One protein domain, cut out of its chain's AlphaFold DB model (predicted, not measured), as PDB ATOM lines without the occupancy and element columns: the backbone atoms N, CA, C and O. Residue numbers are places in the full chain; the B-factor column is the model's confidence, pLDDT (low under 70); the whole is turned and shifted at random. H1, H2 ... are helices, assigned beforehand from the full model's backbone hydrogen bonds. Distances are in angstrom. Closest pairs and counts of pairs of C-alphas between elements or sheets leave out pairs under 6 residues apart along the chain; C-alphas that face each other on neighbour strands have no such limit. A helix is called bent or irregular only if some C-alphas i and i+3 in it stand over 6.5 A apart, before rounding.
ATOM      1  N   ASP A   2      77.356  33.828  47.331       50.31
ATOM      2  CA  ASP A   2      78.133  32.590  47.186       50.31
ATOM      3  C   ASP A   2      78.747  32.481  45.785       50.31
ATOM      4  O   ASP A   2      78.782  31.424  45.177       50.31
ATOM      5  N   TYR A   3      79.242  33.615  45.286       60.69
ATOM      6  CA  TYR A   3      79.765  33.808  43.930       60.69
ATOM      7  C   TYR A   3      81.258  33.448  43.784       60.69
ATOM      8  O   TYR A   3      81.942  33.929  42.886       60.69
ATOM      9  N   ALA A   4      81.845  32.683  44.708       70.06
ATOM     10  CA  ALA A   4      83.296  32.771  44.909       70.06
ATOM     11  C   ALA A   4      84.143  31.719  44.169       70.06
ATOM     12  O   ALA A   4      85.311  31.988  43.891       70.06
ATOM     13  N   PHE A   5      83.614  30.528  43.861       69.50
ATOM     14  CA  PHE A   5      84.454  29.436  43.334       69.50
ATOM     15  C   PHE A   5      83.776  28.537  42.298       69.50
ATOM     16  O   PHE A   5      84.423  28.145  41.330       69.50
ATOM     17  N   SER A   6      82.484  28.235  42.455       73.12
ATOM     18  CA  SER A   6      81.711  27.477  41.461       73.12
ATOM     19  C   SER A   6      81.636  28.214  40.125       73.12
ATOM     20  O   SER A   6      81.870  27.607  39.086       73.12
ATOM     21  N   ASP A   7      81.416  29.529  40.155       75.12
ATOM     22  CA  ASP A   7      81.297  30.339  38.938       75.12
ATOM     23  C   ASP A   7      82.652  30.546  38.255       75.12
ATOM     24  O   ASP A   7      82.748  30.503  37.032       75.12
ATOM     25  N   LEU A   8      83.733  30.677  39.037       76.19
ATOM     26  CA  LEU A   8      85.098  30.702  38.504       76.19
ATOM     27  C   LEU A   8      85.463  29.356  37.864       76.19
ATOM     28  O   LEU A   8      86.064  29.320  36.793       76.19
ATOM     29  N   LYS A   9      85.085  28.240  38.496       80.12
ATOM     30  CA  LYS A   9      85.262  26.906  37.920       80.12
ATOM     31  C   LYS A   9      84.482  26.781  36.612       80.12
ATOM     32  O   LYS A   9      85.041  26.284  35.639       80.12
ATOM     33  N   LEU A  10      83.243  27.261  36.559       76.50
ATOM     34  CA  LEU A  10      82.416  27.221  35.353       76.50
ATOM     35  C   LEU A  10      82.991  28.106  34.235       76.50
ATOM     36  O   LEU A  10      83.013  27.681  33.086       76.50
ATOM     37  N   LEU A  11      83.572  29.265  34.560       79.56
ATOM     38  CA  LEU A  11      84.303  30.089  33.590       79.56
ATOM     39  C   LEU A  11      85.501  29.339  32.982       79.56
ATOM     40  O   LEU A  11      85.775  29.474  31.797       79.56
ATOM     41  N   ILE A  12      86.216  28.545  33.787       79.06
ATOM     42  CA  ILE A  12      87.442  27.853  33.359       79.06
ATOM     43  C   ILE A  12      87.163  26.492  32.707       79.06
ATOM     44  O   ILE A  12      87.978  26.035  31.917       79.06
ATOM     45  N   SER A  13      86.068  25.812  33.059       79.69
ATOM     46  CA  SER A  13      85.757  24.439  32.608       79.69
ATOM     47  C   SER A  13      84.421  24.268  31.886       79.69
ATOM     48  O   SER A  13      84.091  23.150  31.502       79.69
ATOM     49  N   GLY A  14      83.649  25.336  31.724       76.56
ATOM     50  CA  GLY A  14      82.370  25.343  31.018       76.56
ATOM     51  C   GLY A  14      82.474  26.052  29.670       76.56
ATOM     52  O   GLY A  14      83.399  25.813  28.895       76.56
ATOM     53  N   ASP A  15      81.526  26.941  29.394       73.56
ATOM     54  CA  ASP A  15      81.421  27.619  28.097       73.56
ATOM     55  C   ASP A  15      82.538  28.663  27.889       73.56
ATOM     56  O   ASP A  15      83.140  28.737  26.826       73.56
ATOM     57  N   GLY A  16      82.939  29.365  28.958       76.50
ATOM     58  CA  GLY A  16      83.962  30.424  28.916       76.50
ATOM     59  C   GLY A  16      85.421  29.961  28.785       76.50
ATOM     60  O   GLY A  16      86.337  30.782  28.902       76.50
ATOM     61  N   VAL A  17      85.665  28.656  28.589       82.81
ATOM     62  CA  VAL A  17      87.013  28.057  28.491       82.81
ATOM     63  C   VAL A  17      87.853  28.773  27.438       82.81
ATOM     64  O   VAL A  17      89.027  29.077  27.668       82.81
ATOM     65  N   GLY A  18      87.250  29.025  26.276       81.62
ATOM     66  CA  GLY A  18      87.926  29.620  25.137       81.62
ATOM     67  C   GLY A  18      88.372  31.053  25.430       81.62
ATOM     68  O   GLY A  18      89.556  31.378  25.341       81.62
ATOM     69  N   GLU A  19      87.445  31.910  25.839       84.56
ATOM     70  CA  GLU A  19      87.695  33.317  26.143       84.56
ATOM     71  C   GLU A  19      88.682  33.472  27.298       84.56
ATOM     72  O   GLU A  19      89.580  34.318  27.242       84.56
ATOM     73  N   PHE A  20      88.562  32.627  28.324       86.56
ATOM     74  CA  PHE A  20      89.488  32.617  29.448       86.56
ATOM     75  C   PHE A  20      90.910  32.252  29.004       86.56
ATOM     76  O   PHE A  20      91.867  32.961  29.337       86.56
ATOM     77  N   ALA A  21      91.064  31.190  28.207       89.56
ATOM     78  CA  ALA A  21      92.356  30.797  27.653       89.56
ATOM     79  C   ALA A  21      92.949  31.904  26.766       89.56
ATOM     80  O   ALA A  21      94.127  32.246  26.906       89.56
ATOM     81  N   LEU A  22      92.135  32.520  25.902       90.38
ATOM     82  CA  LEU A  22      92.560  33.609  25.023       90.38
ATOM     83  C   LEU A  22      93.038  34.828  25.821       90.38
ATOM     84  O   LEU A  22      94.103  35.373  25.527       90.38
ATOM     85  N   LEU A  23      92.303  35.230  26.862       91.75
ATOM     86  CA  LEU A  23      92.689  36.335  27.739       91.75
ATOM     87  C   LEU A  23      94.052  36.078  28.396       91.75
ATOM     88  O   LEU A  23      94.928  36.948  28.370       91.75
ATOM     89  N   LEU A  24      94.261  34.877  28.945       93.75
ATOM     90  CA  LEU A  24      95.539  34.498  29.552       93.75
ATOM     91  C   LEU A  24      96.685  34.517  28.536       93.75
ATOM     92  O   LEU A  24      97.771  35.017  28.842       93.75
ATOM     93  N   LEU A  25      96.448  34.017  27.322       94.62
ATOM     94  CA  LEU A  25      97.437  34.017  26.245       94.62
ATOM     95  C   LEU A  25      97.791  35.433  25.781       94.62
ATOM     96  O   LEU A  25      98.968  35.725  25.554       94.62
ATOM     97  N   LEU A  26      96.809  36.334  25.694       93.62
ATOM     98  CA  LEU A  26      97.038  37.740  25.368       93.62
ATOM     99  C   LEU A  26      97.894  38.421  26.439       93.62
ATOM    100  O   LEU A  26      98.919  39.021  26.105       93.62
ATOM    101  N   ILE A  27      97.543  38.263  27.719       95.19
ATOM    102  CA  ILE A  27      98.322  38.810  28.841       95.19
ATOM    103  C   ILE A  27      99.755  38.265  28.812       95.19
ATOM    104  O   ILE A  27     100.716  39.036  28.883       95.19
ATOM    105  N   PHE A  28      99.913  36.949  28.643       95.31
ATOM    106  CA  PHE A  28     101.221  36.305  28.534       95.31
ATOM    107  C   PHE A  28     102.047  36.881  27.375       95.31
ATOM    108  O   PHE A  28     103.209  37.258  27.563       95.31
ATOM    109  N   SER A  29     101.448  37.006  26.189       94.44
ATOM    110  CA  SER A  29     102.129  37.515  24.997       94.44
ATOM    111  C   SER A  29     102.620  38.957  25.183       94.44
ATOM    112  O   SER A  29     103.763  39.273  24.847       94.44
ATOM    113  N   LEU A  30     101.822  39.815  25.828       94.00
ATOM    114  CA  LEU A  30     102.195  41.194  26.141       94.00
ATOM    115  C   LEU A  30     103.327  41.257  27.173       94.00
ATOM    116  O   LEU A  30     104.256  42.051  27.026       94.00
ATOM    117  N   TRP A  31     103.295  40.398  28.190       94.56
ATOM    118  CA  TRP A  31     104.289  40.392  29.270       94.56
ATOM    119  C   TRP A  31     105.576  39.632  28.947       94.56
ATOM    120  O   TRP A  31     106.547  39.713  29.705       94.56
ATOM    121  N   THR A  32     105.644  38.968  27.794       94.00
ATOM    122  CA  THR A  32     106.809  38.190  27.346       94.00
ATOM    123  C   THR A  32     108.105  39.018  27.304       94.00
ATOM    124  O   THR A  32     109.196  38.490  27.534       94.00
ATOM    125  N   VAL A  33     108.022  40.340  27.097       92.25
ATOM    126  CA  VAL A  33     109.196  41.237  27.165       92.25
ATOM    127  C   VAL A  33     109.912  41.099  28.500       92.25
ATOM    128  O   VAL A  33     111.136  41.148  28.537       92.25
ATOM    129  N   ASN A  34     109.182  40.905  29.595       91.38
ATOM    130  CA  ASN A  34     109.705  40.863  30.959       91.38
ATOM    131  C   ASN A  34     110.014  39.445  31.450       91.38
ATOM    132  O   ASN A  34     110.139  39.227  32.654       91.38
ATOM    133  N   LEU A  35     110.187  38.482  30.538       90.50
ATOM    134  CA  LEU A  35     110.559  37.122  30.910       90.50
ATOM    135  C   LEU A  35     111.864  37.101  31.731       90.50
ATOM    136  O   LEU A  35     112.904  37.560  31.246       90.50
ATOM    137  N   PRO A  36     111.869  36.485  32.932       89.00
ATOM    138  CA  PRO A  36     113.070  36.395  33.766       89.00
ATOM    139  C   PRO A  36     114.252  35.714  33.063       89.00
ATOM    140  O   PRO A  36     115.411  36.055  33.307       89.00
ATOM    141  N   SER A  37     113.961  34.770  32.160       89.06
ATOM    142  CA  SER A  37     114.940  34.062  31.324       89.06
ATOM    143  C   SER A  37     115.684  34.964  30.337       89.06
ATOM    144  O   SER A  37     116.753  34.573  29.877       89.06
ATOM    145  N   MET A  38     115.153  36.152  30.039       89.62
ATOM    146  CA  MET A  38     115.751  37.143  29.140       89.62
ATOM    147  C   MET A  38     116.127  38.447  29.853       89.62
ATOM    148  O   MET A  38     116.385  39.451  29.199       89.62
ATOM    149  N   SER A  39     116.187  38.454  31.187       87.25
ATOM    150  CA  SER A  39     116.518  39.655  31.974       87.25
ATOM    151  C   SER A  39     117.847  40.309  31.571       87.25
ATOM    152  O   SER A  39     117.959  41.530  31.592       87.25
ATOM    153  N   LYS A  40     118.832  39.502  31.156       87.31
ATOM    154  CA  LYS A  40     120.154  39.957  30.694       87.31
ATOM    155  C   LYS A  40     120.210  40.307  29.201       87.31
ATOM    156  O   LYS A  40     121.235  40.796  28.738       87.31
ATOM    157  N   ALA A  41     119.153  40.029  28.439       89.62
ATOM    158  CA  ALA A  41     119.137  40.274  27.003       89.62
ATOM    159  C   ALA A  41     118.869  41.763  26.697       89.62
ATOM    160  O   ALA A  41     118.028  42.385  27.356       89.62
ATOM    161  N   PRO A  42     119.519  42.333  25.667       91.69
ATOM    162  CA  PRO A  42     119.186  43.648  25.135       91.69
ATOM    163  C   PRO A  42     117.688  43.826  24.853       91.69
ATOM    164  O   PRO A  42     117.008  42.913  24.377       91.69
ATOM    165  N   TYR A  43     117.180  45.040  25.076       92.50
ATOM    166  CA  TYR A  43     115.755  45.354  24.916       92.50
ATOM    167  C   TYR A  43     115.215  45.049  23.508       92.50
ATOM    168  O   TYR A  43     114.111  44.523  23.372       92.50
ATOM    169  N   HIS A  44     116.004  45.303  22.457       92.31
ATOM    170  CA  HIS A  44     115.593  45.019  21.078       92.31
ATOM    171  C   HIS A  44     115.338  43.520  20.831       92.31
ATOM    172  O   HIS A  44     114.383  43.171  20.141       92.31
ATOM    173  N   ILE A  45     116.126  42.631  21.452       91.56
ATOM    174  CA  ILE A  45     115.957  41.171  21.360       91.56
ATOM    175  C   ILE A  45     114.699  40.744  22.109       91.56
ATOM    176  O   ILE A  45     113.887  39.983  21.587       91.56
ATOM    177  N   ARG A  46     114.495  41.280  23.318       93.75
ATOM    178  CA  ARG A  46     113.299  41.007  24.130       93.75
ATOM    179  C   ARG A  46     112.019  41.400  23.387       93.75
ATOM    180  O   ARG A  46     111.052  40.641  23.400       93.75
ATOM    181  N   LYS A  47     112.034  42.540  22.686       94.50
ATOM    182  CA  LYS A  47     110.925  42.996  21.835       94.50
ATOM    183  C   LYS A  47     110.737  42.117  20.592       94.50
ATOM    184  O   LYS A  47     109.608  41.812  20.228       94.50
ATOM    185  N   ALA A  48     111.820  41.654  19.966       92.62
ATOM    186  CA  ALA A  48     111.732  40.714  18.847       92.62
ATOM    187  C   ALA A  48     111.097  39.376  19.268       92.62
ATOM    188  O   ALA A  48     110.232  38.860  18.563       92.62
ATOM    189  N   VAL A  49     111.472  38.849  20.439       93.62
ATOM    190  CA  VAL A  49     110.861  37.640  21.013       93.62
ATOM    191  C   VAL A  49     109.383  37.867  21.314       93.62
ATOM    192  O   VAL A  49     108.570  37.044  20.909       93.62
ATOM    193  N   GLN A  50     109.021  38.992  21.941       95.56
ATOM    194  CA  GLN A  50     107.618  39.357  22.168       95.56
ATOM    195  C   GLN A  50     106.817  39.345  20.861       95.56
ATOM    196  O   GLN A  50     105.787  38.685  20.792       95.56
ATOM    197  N   ASN A  51     107.315  39.997  19.808       94.94
ATOM    198  CA  ASN A  51     106.628  40.039  18.516       94.94
ATOM    199  C   ASN A  51     106.405  38.635  17.932       94.94
ATOM    200  O   ASN A  51     105.344  38.361  17.375       94.94
ATOM    201  N   LYS A  52     107.387  37.731  18.055       93.88
ATOM    202  CA  LYS A  52     107.257  36.348  17.571       93.88
ATOM    203  C   LYS A  52     106.301  35.517  18.423       93.88
ATOM    204  O   LYS A  52     105.543  34.732  17.862       93.88
ATOM    205  N   VAL A  53     106.303  35.718  19.742       96.19
ATOM    206  CA  VAL A  53     105.335  35.095  20.652       96.19
ATOM    207  C   VAL A  53     103.919  35.557  20.328       96.19
ATOM    208  O   VAL A  53     103.041  34.719  20.162       96.19
ATOM    209  N   MET A  54     103.708  36.866  20.163       96.50
ATOM    210  CA  MET A  54     102.414  37.426  19.767       96.50
ATOM    211  C   MET A  54     101.945  36.845  18.432       96.50
ATOM    212  O   MET A  54     100.817  36.384  18.348       96.50
ATOM    213  N   LEU A  55     102.819  36.787  17.420       95.00
ATOM    214  CA  LEU A  55     102.482  36.211  16.116       95.00
ATOM    215  C   LEU A  55     102.032  34.750  16.239       95.00
ATOM    216  O   LEU A  55     101.007  34.390  15.670       95.00
ATOM    217  N   TYR A  56     102.764  33.924  16.991       95.75
ATOM    218  CA  TYR A  56     102.397  32.520  17.188       95.75
ATOM    219  C   TYR A  56     101.068  32.372  17.934       95.75
ATOM    220  O   TYR A  56     100.199  31.638  17.481       95.75
ATOM    221  N   VAL A  57     100.883  33.105  19.038       95.50
ATOM    222  CA  VAL A  57      99.632  33.086  19.811       95.50
ATOM    223  C   VAL A  57      98.450  33.527  18.948       95.50
ATOM    224  O   VAL A  57      97.420  32.861  18.952       95.50
ATOM    225  N   SER A  58      98.600  34.599  18.165       94.12
ATOM    226  CA  SER A  58      97.570  35.058  17.230       94.12
ATOM    227  C   SER A  58      97.290  34.038  16.128       94.12
ATOM    228  O   SER A  58      96.132  33.834  15.780       94.12
ATOM    229  N   ALA A  59      98.321  33.376  15.594       93.94
ATOM    230  CA  ALA A  59      98.154  32.327  14.593       93.94
ATOM    231  C   ALA A  59      97.408  31.117  15.164       93.94
ATOM    232  O   ALA A  59      96.480  30.641  14.522       93.94
ATOM    233  N   CYS A  60      97.755  30.656  16.371       93.94
ATOM    234  CA  CYS A  60      97.012  29.601  17.057       93.94
ATOM    235  C   CYS A  60      95.568  30.026  17.311       93.94
ATOM    236  O   CYS A  60      94.677  29.275  16.956       93.94
ATOM    237  N   ALA A  61      95.329  31.232  17.834       91.12
ATOM    238  CA  ALA A  61      93.977  31.712  18.107       91.12
ATOM    239  C   ALA A  61      93.111  31.788  16.838       91.12
ATOM    240  O   ALA A  61      91.949  31.396  16.860       91.12
ATOM    241  N   LEU A  62      93.686  32.249  15.721       91.75
ATOM    242  CA  LEU A  62      93.013  32.258  14.425       91.75
ATOM    243  C   LEU A  62      92.737  30.827  13.951       91.75
ATOM    244  O   LEU A  62      91.600  30.475  13.668       91.75
ATOM    245  N   LEU A  63      93.767  29.982  13.924       89.94
ATOM    246  CA  LEU A  63      93.693  28.583  13.499       89.94
ATOM    247  C   LEU A  63      92.997  27.670  14.507       89.94
ATOM    248  O   LEU A  63      93.046  26.467  14.330       89.94
ATOM    249  N   THR A  64      92.402  28.197  15.567       86.94
ATOM    250  CA  THR A  64      91.511  27.461  16.465       86.94
ATOM    251  C   THR A  64      90.249  28.271  16.745       86.94
ATOM    252  O   THR A  64      89.604  28.077  17.771       86.94
ATOM    253  N   PHE A  65      89.904  29.207  15.852       83.12
ATOM    254  CA  PHE A  65      88.807  30.152  16.056       83.12
ATOM    255  C   PHE A  65      87.454  29.466  16.270       83.12
ATOM    256  O   PHE A  65      86.654  29.942  17.070       83.12
ATOM    257  N   TRP A  66      87.244  28.317  15.626       78.50
ATOM    258  CA  TRP A  66      86.034  27.502  15.762       78.50
ATOM    259  C   TRP A  66      85.755  27.062  17.211       78.50
ATOM    260  O   TRP A  66      84.603  26.908  17.588       78.50
ATOM    261  N   ILE A  67      86.785  26.963  18.061       76.94
ATOM    262  CA  ILE A  67      86.623  26.666  19.494       76.94
ATOM    263  C   ILE A  67      86.006  27.839  20.252       76.94
ATOM    264  O   ILE A  67      85.242  27.633  21.190       76.94
ATOM    265  N   PHE A  68      86.413  29.061  19.904       68.50
ATOM    266  CA  PHE A  68      85.965  30.274  20.588       68.50
ATOM    267  C   PHE A  68      84.559  30.677  20.144       68.50
ATOM    268  O   PHE A  68      83.862  31.372  20.871       68.50
ATOM    269  N   PHE A  69      84.153  30.258  18.947       70.56
ATOM    270  CA  PHE A  69      82.893  30.655  18.334       70.56
ATOM    271  C   PHE A  69      82.247  29.450  17.642       70.56
ATOM    272  O   PHE A  69      82.214  29.405  16.409       70.56
ATOM    273  N   PRO A  70      81.760  28.458  18.410       70.75
ATOM    274  CA  PRO A  70      81.137  27.281  17.826       70.75
ATOM    275  C   PRO A  70      79.850  27.687  17.103       70.75
ATOM    276  O   PRO A  70      79.045  28.467  17.623       70.75
ATOM    277  N   GLU A  71      79.631  27.151  15.901       65.75
ATOM    278  CA  GLU A  71      78.470  27.522  15.081       65.75
ATOM    279  C   GLU A  71      77.140  27.231  15.792       65.75
ATOM    280  O   GLU A  71      76.177  27.980  15.625       65.75
ATOM    281  N   SER A  72      77.102  26.203  16.652       67.44
ATOM    282  CA  SER A  72      75.944  25.835  17.480       67.44
ATOM    283  C   SER A  72      75.378  27.002  18.288       67.44
ATOM    284  O   SER A  72      74.171  27.056  18.507       67.44
ATOM    285  N   ASN A  73      76.226  27.953  18.693       66.00
ATOM    286  CA  ASN A  73      75.820  29.102  19.502       66.00
ATOM    287  C   ASN A  73      75.119  30.198  18.679       66.00
ATOM    288  O   ASN A  73      74.505  31.095  19.257       66.00
ATOM    289  N   TYR A  92      84.765  20.116  31.190       78.56
ATOM    290  CA  TYR A  92      86.188  19.821  31.026       78.56
ATOM    291  C   TYR A  92      86.941  19.746  32.349       78.56
ATOM    292  O   TYR A  92      86.712  20.499  33.298       78.56
ATOM    293  N   ALA A  93      87.961  18.893  32.394       84.75
ATOM    294  CA  ALA A  93      88.921  18.933  33.481       84.75
ATOM    295  C   ALA A  93      89.697  20.264  33.439       84.75
ATOM    296  O   ALA A  93      90.459  20.520  32.508       84.75
ATOM    297  N   VAL A  94      89.566  21.084  34.487       86.25
ATOM    298  CA  VAL A  94      90.287  22.368  34.646       86.25
ATOM    299  C   VAL A  94      91.791  22.219  34.382       86.25
ATOM    300  O   VAL A  94      92.411  23.073  33.751       86.25
ATOM    301  N   VAL A  95      92.383  21.105  34.823       88.88
ATOM    302  CA  VAL A  95      93.804  20.797  34.607       88.88
ATOM    303  C   VAL A  95      94.148  20.716  33.117       88.88
ATOM    304  O   VAL A  95      95.191  21.228  32.719       88.88
ATOM    305  N   MET A  96      93.274  20.135  32.290       89.31
ATOM    306  CA  MET A  96      93.494  20.024  30.846       89.31
ATOM    307  C   MET A  96      93.391  21.371  30.142       89.31
ATOM    308  O   MET A  96      94.215  21.662  29.280       89.31
ATOM    309  N   VAL A  97      92.460  22.227  30.563       89.44
ATOM    310  CA  VAL A  97      92.343  23.598  30.041       89.44
ATOM    311  C   VAL A  97      93.605  24.403  30.348       89.44
ATOM    312  O   VAL A  97      94.185  25.038  29.463       89.44
ATOM    313  N   ILE A  98      94.083  24.333  31.595       92.12
ATOM    314  CA  ILE A  98      95.327  24.990  32.009       92.12
ATOM    315  C   ILE A  98      96.512  24.423  31.220       92.12
ATOM    316  O   ILE A  98      97.323  25.191  30.705       92.12
ATOM    317  N   ALA A  99      96.609  23.097  31.085       93.81
ATOM    318  CA  ALA A  99      97.685  22.448  30.347       93.81
ATOM    319  C   ALA A  99      97.690  22.859  28.866       93.81
ATOM    320  O   ALA A  99      98.735  23.265  28.363       93.81
ATOM    321  N   ALA A 100      96.541  22.845  28.186       91.94
ATOM    322  CA  ALA A 100      96.423  23.273  26.792       91.94
ATOM    323  C   ALA A 100      96.798  24.754  26.609       91.94
ATOM    324  O   ALA A 100      97.573  25.096  25.716       91.94
ATOM    325  N   THR A 101      96.344  25.627  27.512       93.69
ATOM    326  CA  THR A 101      96.686  27.061  27.493       93.69
ATOM    327  C   THR A 101      98.192  27.277  27.677       93.69
ATOM    328  O   THR A 101      98.835  27.992  26.905       93.69
ATOM    329  N   LEU A 102      98.799  26.616  28.668       95.81
ATOM    330  CA  LEU A 102     100.243  26.682  28.902       95.81
ATOM    331  C   LEU A 102     101.045  26.092  27.736       95.81
ATOM    332  O   LEU A 102     102.121  26.596  27.412       95.81
ATOM    333  N   MET A 103     100.520  25.060  27.074       95.56
ATOM    334  CA  MET A 103     101.143  24.447  25.906       95.56
ATOM    335  C   MET A 103     101.288  25.451  24.761       95.56
ATOM    336  O   MET A 103     102.373  25.543  24.186       95.56
ATOM    337  N   VAL A 104     100.258  26.257  24.481       95.94
ATOM    338  CA  VAL A 104     100.335  27.341  23.485       95.94
ATOM    339  C   VAL A 104     101.352  28.400  23.910       95.94
ATOM    340  O   VAL A 104     102.221  28.770  23.119       95.94
ATOM    341  N   ALA A 105     101.311  28.842  25.171       96.31
ATOM    342  CA  ALA A 105     102.229  29.854  25.696       96.31
ATOM    343  C   ALA A 105     103.708  29.437  25.562       96.31
ATOM    344  O   ALA A 105     104.545  30.198  25.072       96.31
ATOM    345  N   PHE A 106     104.045  28.207  25.950       96.12
ATOM    346  CA  PHE A 106     105.423  27.713  25.891       96.12
ATOM    347  C   PHE A 106     105.858  27.367  24.466       96.12
ATOM    348  O   PHE A 106     107.011  27.601  24.103       96.12
ATOM    349  N   SER A 107     104.935  26.900  23.623       96.75
ATOM    350  CA  SER A 107     105.184  26.723  22.188       96.75
ATOM    351  C   SER A 107     105.495  28.055  21.506       96.75
ATOM    352  O   SER A 107     106.394  28.112  20.669       96.75
ATOM    353  N   ALA A 108     104.869  29.154  21.934       96.56
ATOM    354  CA  ALA A 108     105.192  30.489  21.444       96.56
ATOM    355  C   ALA A 108     106.643  30.894  21.769       96.56
ATOM    356  O   ALA A 108     107.346  31.421  20.901       96.56
ATOM    357  N   GLU A 109     107.128  30.608  22.990       95.88
ATOM    358  CA  GLU A 109     108.542  30.813  23.356       95.88
ATOM    359  C   GLU A 109     109.463  30.001  22.421       95.88
ATOM    360  O   GLU A 109     110.441  30.537  21.891       95.88
ATOM    361  N   LEU A 110     109.138  28.725  22.165       95.88
ATOM    362  CA  LEU A 110     109.907  27.854  21.265       95.88
ATOM    363  C   LEU A 110     109.872  28.324  19.806       95.88
ATOM    364  O   LEU A 110     110.891  28.245  19.123       95.88
ATOM    365  N   PHE A 111     108.744  28.849  19.331       95.38
ATOM    366  CA  PHE A 111     108.613  29.438  17.999       95.38
ATOM    367  C   PHE A 111     109.464  30.710  17.848       95.38
ATOM    368  O   PHE A 111     110.129  30.923  16.829       95.38
ATOM    369  N   ALA A 112     109.523  31.551  18.883       93.31
ATOM    370  CA  ALA A 112     110.425  32.699  18.896       93.31
ATOM    371  C   ALA A 112     111.896  32.254  18.837       93.31
ATOM    372  O   ALA A 112     112.669  32.757  18.017       93.31
ATOM    373  N   ILE A 113     112.269  31.246  19.635       92.19
ATOM    374  CA  ILE A 113     113.612  30.655  19.596       92.19
ATOM    375  C   ILE A 113     113.902  30.062  18.218       92.19
ATOM    376  O   ILE A 113     114.999  30.263  17.711       92.19
ATOM    377  N   SER A 114     112.959  29.355  17.588       90.94
ATOM    378  CA  SER A 114     113.150  28.701  16.284       90.94
ATOM    379  C   SER A 114     113.215  29.685  15.111       90.94
ATOM    380  O   SER A 114     113.840  29.374  14.103       90.94
ATOM    381  N   SER A 115     112.686  30.901  15.252       88.94
ATOM    382  CA  SER A 115     112.668  31.908  14.179       88.94
ATOM    383  C   SER A 115     113.816  32.930  14.231       88.94
ATOM    384  O   SER A 115     114.200  33.453  13.193       88.94
ATOM    385  N   LEU A 116     114.421  33.199  15.396       88.44
ATOM    386  CA  LEU A 116     115.464  34.239  15.555       88.44
ATOM    387  C   LEU A 116     116.903  33.677  15.568       88.44
ATOM    388  O   LEU A 116     117.181  32.744  16.316       88.44
ATOM    389  N   GLN A 117     117.856  34.237  14.813       78.56
ATOM    390  CA  GLN A 117     119.219  33.663  14.664       78.56
ATOM    391  C   GLN A 117     120.187  33.823  15.862       78.56
ATOM    392  O   GLN A 117     121.344  33.426  15.771       78.56
ATOM    393  N   GLN A 118     119.767  34.385  16.996       75.19
ATOM    394  CA  GLN A 118     120.675  34.738  18.101       75.19
ATOM    395  C   GLN A 118     120.793  33.634  19.169       75.19
ATOM    396  O   GLN A 118     120.274  33.768  20.275       75.19
ATOM    397  N   GLU A 119     121.479  32.530  18.856       71.50
ATOM    398  CA  GLU A 119     121.517  31.340  19.730       71.50
ATOM    399  C   GLU A 119     122.106  31.589  21.132       71.50
ATOM    400  O   GLU A 119     121.582  31.062  22.117       71.50
ATOM    401  N   GLU A 120     123.148  32.415  21.248       78.50
ATOM    402  CA  GLU A 120     123.879  32.629  22.509       78.50
ATOM    403  C   GLU A 120     123.025  33.303  23.593       78.50
ATOM    404  O   GLU A 120     123.090  32.949  24.772       78.50
ATOM    405  N   VAL A 121     122.162  34.240  23.196       84.31
ATOM    406  CA  VAL A 121     121.289  34.979  24.123       84.31
ATOM    407  C   VAL A 121     120.135  34.099  24.615       84.31
ATOM    408  O   VAL A 121     119.602  34.305  25.709       84.31
ATOM    409  N   PHE A 122     119.761  33.075  23.843       87.69
ATOM    410  CA  PHE A 122     118.597  32.237  24.121       87.69
ATOM    411  C   PHE A 122     118.897  30.976  24.927       87.69
ATOM    412  O   PHE A 122     117.966  30.221  25.185       87.69
ATOM    413  N   ILE A 123     120.127  30.737  25.393       89.31
ATOM    414  CA  ILE A 123     120.489  29.496  26.109       89.31
ATOM    415  C   ILE A 123     119.547  29.218  27.296       89.31
ATOM    416  O   ILE A 123     118.982  28.127  27.417       89.31
ATOM    417  N   VAL A 124     119.334  30.215  28.165       91.62
ATOM    418  CA  VAL A 124     118.483  30.069  29.364       91.62
ATOM    419  C   VAL A 124     117.005  29.954  28.989       91.62
ATOM    420  O   VAL A 124     116.293  29.129  29.568       91.62
ATOM    421  N   LEU A 125     116.547  30.755  28.022       92.81
ATOM    422  CA  LEU A 125     115.170  30.714  27.527       92.81
ATOM    423  C   LEU A 125     114.862  29.347  26.909       92.81
ATOM    424  O   LEU A 125     113.908  28.706  27.329       92.81
ATOM    425  N   LYS A 126     115.720  28.858  26.009       93.56
ATOM    426  CA  LYS A 126     115.623  27.551  25.353       93.56
ATOM    427  C   LYS A 126     115.516  26.420  26.363       93.56
ATOM    428  O   LYS A 126     114.587  25.625  26.277       93.56
ATOM    429  N   LYS A 127     116.421  26.358  27.348       93.75
ATOM    430  CA  LYS A 127     116.395  25.300  28.370       93.75
ATOM    431  C   LYS A 127     115.083  25.300  29.160       93.75
ATOM    432  O   LYS A 127     114.505  24.241  29.380       93.75
ATOM    433  N   ARG A 128     114.618  26.479  29.592       94.94
ATOM    434  CA  ARG A 128     113.382  26.606  30.379       94.94
ATOM    435  C   ARG A 128     112.141  26.317  29.539       94.94
ATOM    436  O   ARG A 128     111.289  25.577  30.009       94.94
ATOM    437  N   ALA A 129     112.054  26.859  28.327       95.31
ATOM    438  CA  ALA A 129     110.942  26.629  27.408       95.31
ATOM    439  C   ALA A 129     110.798  25.139  27.076       95.31
ATOM    440  O   ALA A 129     109.721  24.588  27.254       95.31
ATOM    441  N   LEU A 130     111.896  24.456  26.721       96.00
ATOM    442  CA  LEU A 130     111.873  23.014  26.445       96.00
ATOM    443  C   LEU A 130     111.402  22.199  27.654       96.00
ATOM    444  O   LEU A 130     110.531  21.349  27.508       96.00
ATOM    445  N   LEU A 131     111.929  22.482  28.854       96.38
ATOM    446  CA  LEU A 131     111.517  21.782  30.074       96.38
ATOM    447  C   LEU A 131     110.022  21.966  30.358       96.38
ATOM    448  O   LEU A 131     109.330  20.997  30.661       96.38
ATOM    449  N   LYS A 132     109.530  23.206  30.249       96.31
ATOM    450  CA  LYS A 132     108.113  23.525  30.432       96.31
ATOM    451  C   LYS A 132     107.245  22.780  29.413       96.31
ATOM    452  O   LYS A 132     106.251  22.180  29.803       96.31
ATOM    453  N   THR A 133     107.632  22.780  28.136       96.88
ATOM    454  CA  THR A 133     106.894  22.078  27.078       96.88
ATOM    455  C   THR A 133     106.871  20.573  27.318       96.88
ATOM    456  O   THR A 133     105.797  19.996  27.268       96.88
ATOM    457  N   TYR A 134     107.994  19.936  27.670       96.19
ATOM    458  CA  TYR A 134     108.006  18.499  27.975       96.19
ATOM    459  C   TYR A 134     107.111  18.141  29.164       96.19
ATOM    460  O   TYR A 134     106.375  17.159  29.100       96.19
ATOM    461  N   LEU A 135     107.139  18.951  30.227       96.88
ATOM    462  CA  LEU A 135     106.292  18.743  31.399       96.88
ATOM    463  C   LEU A 135     104.806  18.863  31.042       96.88
ATOM    464  O   LEU A 135     104.018  17.995  31.402       96.88
ATOM    465  N   VAL A 136     104.424  19.906  30.303       96.75
ATOM    466  CA  VAL A 136     103.029  20.107  29.889       96.75
ATOM    467  C   VAL A 136     102.577  19.030  28.902       96.75
ATOM    468  O   VAL A 136     101.491  18.488  29.069       96.75
ATOM    469  N   SER A 137     103.410  18.651  27.931       96.12
ATOM    470  CA  SER A 137     103.121  17.551  27.004       96.12
ATOM    471  C   SER A 137     102.893  16.226  27.739       96.12
ATOM    472  O   SER A 137     101.984  15.485  27.375       96.12
ATOM    473  N   ALA A 138     103.655  15.937  28.799       95.50
ATOM    474  CA  ALA A 138     103.425  14.754  29.627       95.50
ATOM    475  C   ALA A 138     102.073  14.813  30.357       95.50
ATOM    476  O   ALA A 138     101.348  13.822  30.373       95.50
ATOM    477  N   ILE A 139     101.700  15.976  30.907       95.62
ATOM    478  CA  ILE A 139     100.383  16.174  31.540       95.62
ATOM    479  C   ILE A 139      99.253  15.975  30.522       95.62
ATOM    480  O   ILE A 139      98.279  15.300  30.835       95.62
ATOM    481  N   VAL A 140      99.391  16.509  29.303       95.25
ATOM    482  CA  VAL A 140      98.393  16.338  28.233       95.25
ATOM    483  C   VAL A 140      98.252  14.868  27.833       95.25
ATOM    484  O   VAL A 140      97.130  14.393  27.712       95.25
ATOM    485  N   LEU A 141      99.355  14.119  27.700       94.81
ATOM    486  CA  LEU A 141      99.300  12.675  27.426       94.81
ATOM    487  C   LEU A 141      98.608  11.890  28.545       94.81
ATOM    488  O   LEU A 141      97.814  10.998  28.265       94.81
ATOM    489  N   ILE A 142      98.883  12.234  29.806       94.12
ATOM    490  CA  ILE A 142      98.201  11.641  30.964       94.12
ATOM    491  C   ILE A 142      96.705  11.971  30.926       94.12
ATOM    492  O   ILE A 142      95.875  11.105  31.184       94.12
ATOM    493  N   GLY A 143      96.346  13.201  30.563       92.50
ATOM    494  CA  GLY A 143      94.955  13.590  30.369       92.50
ATOM    495  C   GLY A 143      94.273  12.843  29.226       92.50
ATOM    496  O   GLY A 143      93.128  12.430  29.380       92.50
ATOM    497  N   PHE A 144      94.979  12.604  28.115       92.38
ATOM    498  CA  PHE A 144      94.467  11.772  27.028       92.38
ATOM    499  C   PHE A 144      94.236  10.325  27.450       92.38
ATOM    500  O   PHE A 144      93.233   9.738  27.056       92.38
ATOM    501  N   TYR A 145      95.118   9.784  28.291       92.19
ATOM    502  CA  TYR A 145      94.951   8.459  28.875       92.19
ATOM    503  C   TYR A 145      93.716   8.381  29.784       92.19
ATOM    504  O   TYR A 145      92.891   7.501  29.601       92.19
ATOM    505  N   PHE A 146      93.558   9.315  30.730       90.50
ATOM    506  CA  PHE A 146      92.417   9.309  31.658       90.50
ATOM    507  C   PHE A 146      91.073   9.656  31.011       90.50
ATOM    508  O   PHE A 146      90.035   9.374  31.600       90.50
ATOM    509  N   GLY A 147      91.086  10.309  29.848       86.75
ATOM    510  CA  GLY A 147      89.885  10.588  29.065       86.75
ATOM    511  C   GLY A 147      89.567   9.526  28.011       86.75
ATOM    512  O   GLY A 147      88.747   9.798  27.143       86.75
ATOM    513  N   ASP A 148      90.252   8.375  28.032       88.31
ATOM    514  CA  ASP A 148      90.085   7.256  27.089       88.31
ATOM    515  C   ASP A 148      90.218   7.648  25.601       88.31
ATOM    516  O   ASP A 148      89.796   6.933  24.689       88.31
TER     517      ASP A 148
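AT A GLANCE: This is residues 2 to 73 and 92 to 148 of the 364 residues of an uncharacterized protein of Candidatus Poseidoniaceae archaeon (UniProt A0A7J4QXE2). Start with the longest helix, H6, which forms one side of a layered group of four long helices: it folds back on H5, which runs through the middle, and the hairpin of H2 and H3 packs on the other side of H5. At the end of the group away from the two hairpin links lie the short helices H1 and H4; H1 makes a corner with H2 and packs on residues 94 to 97 of H5, and residues 2 to 7 stick out. The 129 printed residues have six named helices, H1 to H6 in order along the chain, and no named strand; the class is all helix. The whole is compact, with a radius of gyration of the C-alphas of 16.2 A, and spans 47 by 32 by 28 A.

HOW THE PARTS SIT: Look first at H6, residues 123 to 146, and H5, residues 94 to 115. They form a helical hairpin and touch, opposite ways at a shallow tilt of 34 degrees, only just short of steep; the closest C-alphas, of Phe 106 and Ala 129, are 5.8 A apart. From H5 go to H3, residues 43 to 62: the two touch at a steep tilt of 51 degrees, opposite ways, with the C-alphas of Val 53 and Ala 108 closest at 4.7 A. H2, residues 17 to 34, touches H5 at a steep tilt of 38 degrees, the same way, with the C-alphas of Ala 21 and Thr 101 closest at 5.7 A; H5 touches H2 with residues 97 to 105 alone. H2 and H3 form a helical hairpin at a shallow tilt of 13 degrees, the C-alphas of Val 33 and Arg 46 closest at 5.1 A. H6 is apart from H2 and H3. H1, residues 6 to 13, touches residues 94 to 97 of H5 alone, with the C-alphas of Ser 13 and Val 94 closest at 5.4 A. H4, residues 65 to 68, only just touches H2, with 3 pairs of C-alphas within 8 A; those of Gly 18 and Phe 68 are closest at 5.0 A. In H1, H3, H5 and H6 every O i to N i+4 pair is within hydrogen-bond range, in H2 12 of 14; H4 is too short for such a pair.

IN THESE COORDINATES: Find C-alpha 123 at (120.489, 29.496, 26.109); from there H6 runs 35.0 A to C-alpha 146 at (92.417, 9.309, 31.658). H5 is 31.8 A long, H3 28.3 A and H2 26.2 A; H2 is irregular, with C-alphas 30 and 33 7.1 A apart. H1 begins at C-alpha 6, (81.711, 27.477, 41.461), and is 10.2 A long; H4 is 5.4 A.

THE WHOLE: The two C-alphas farthest apart, of Asp 2 and Gln 117, are 52.4 A apart. Residues 74 to 91 are not printed, and C-alphas 73 and 92 are 18.1 A apart across the cut. Of the links printed whole, none is long. The mean pLDDT of the printed part is 88.2; residues 2 to 3, 5, 68 and 71 to 73 are under 70.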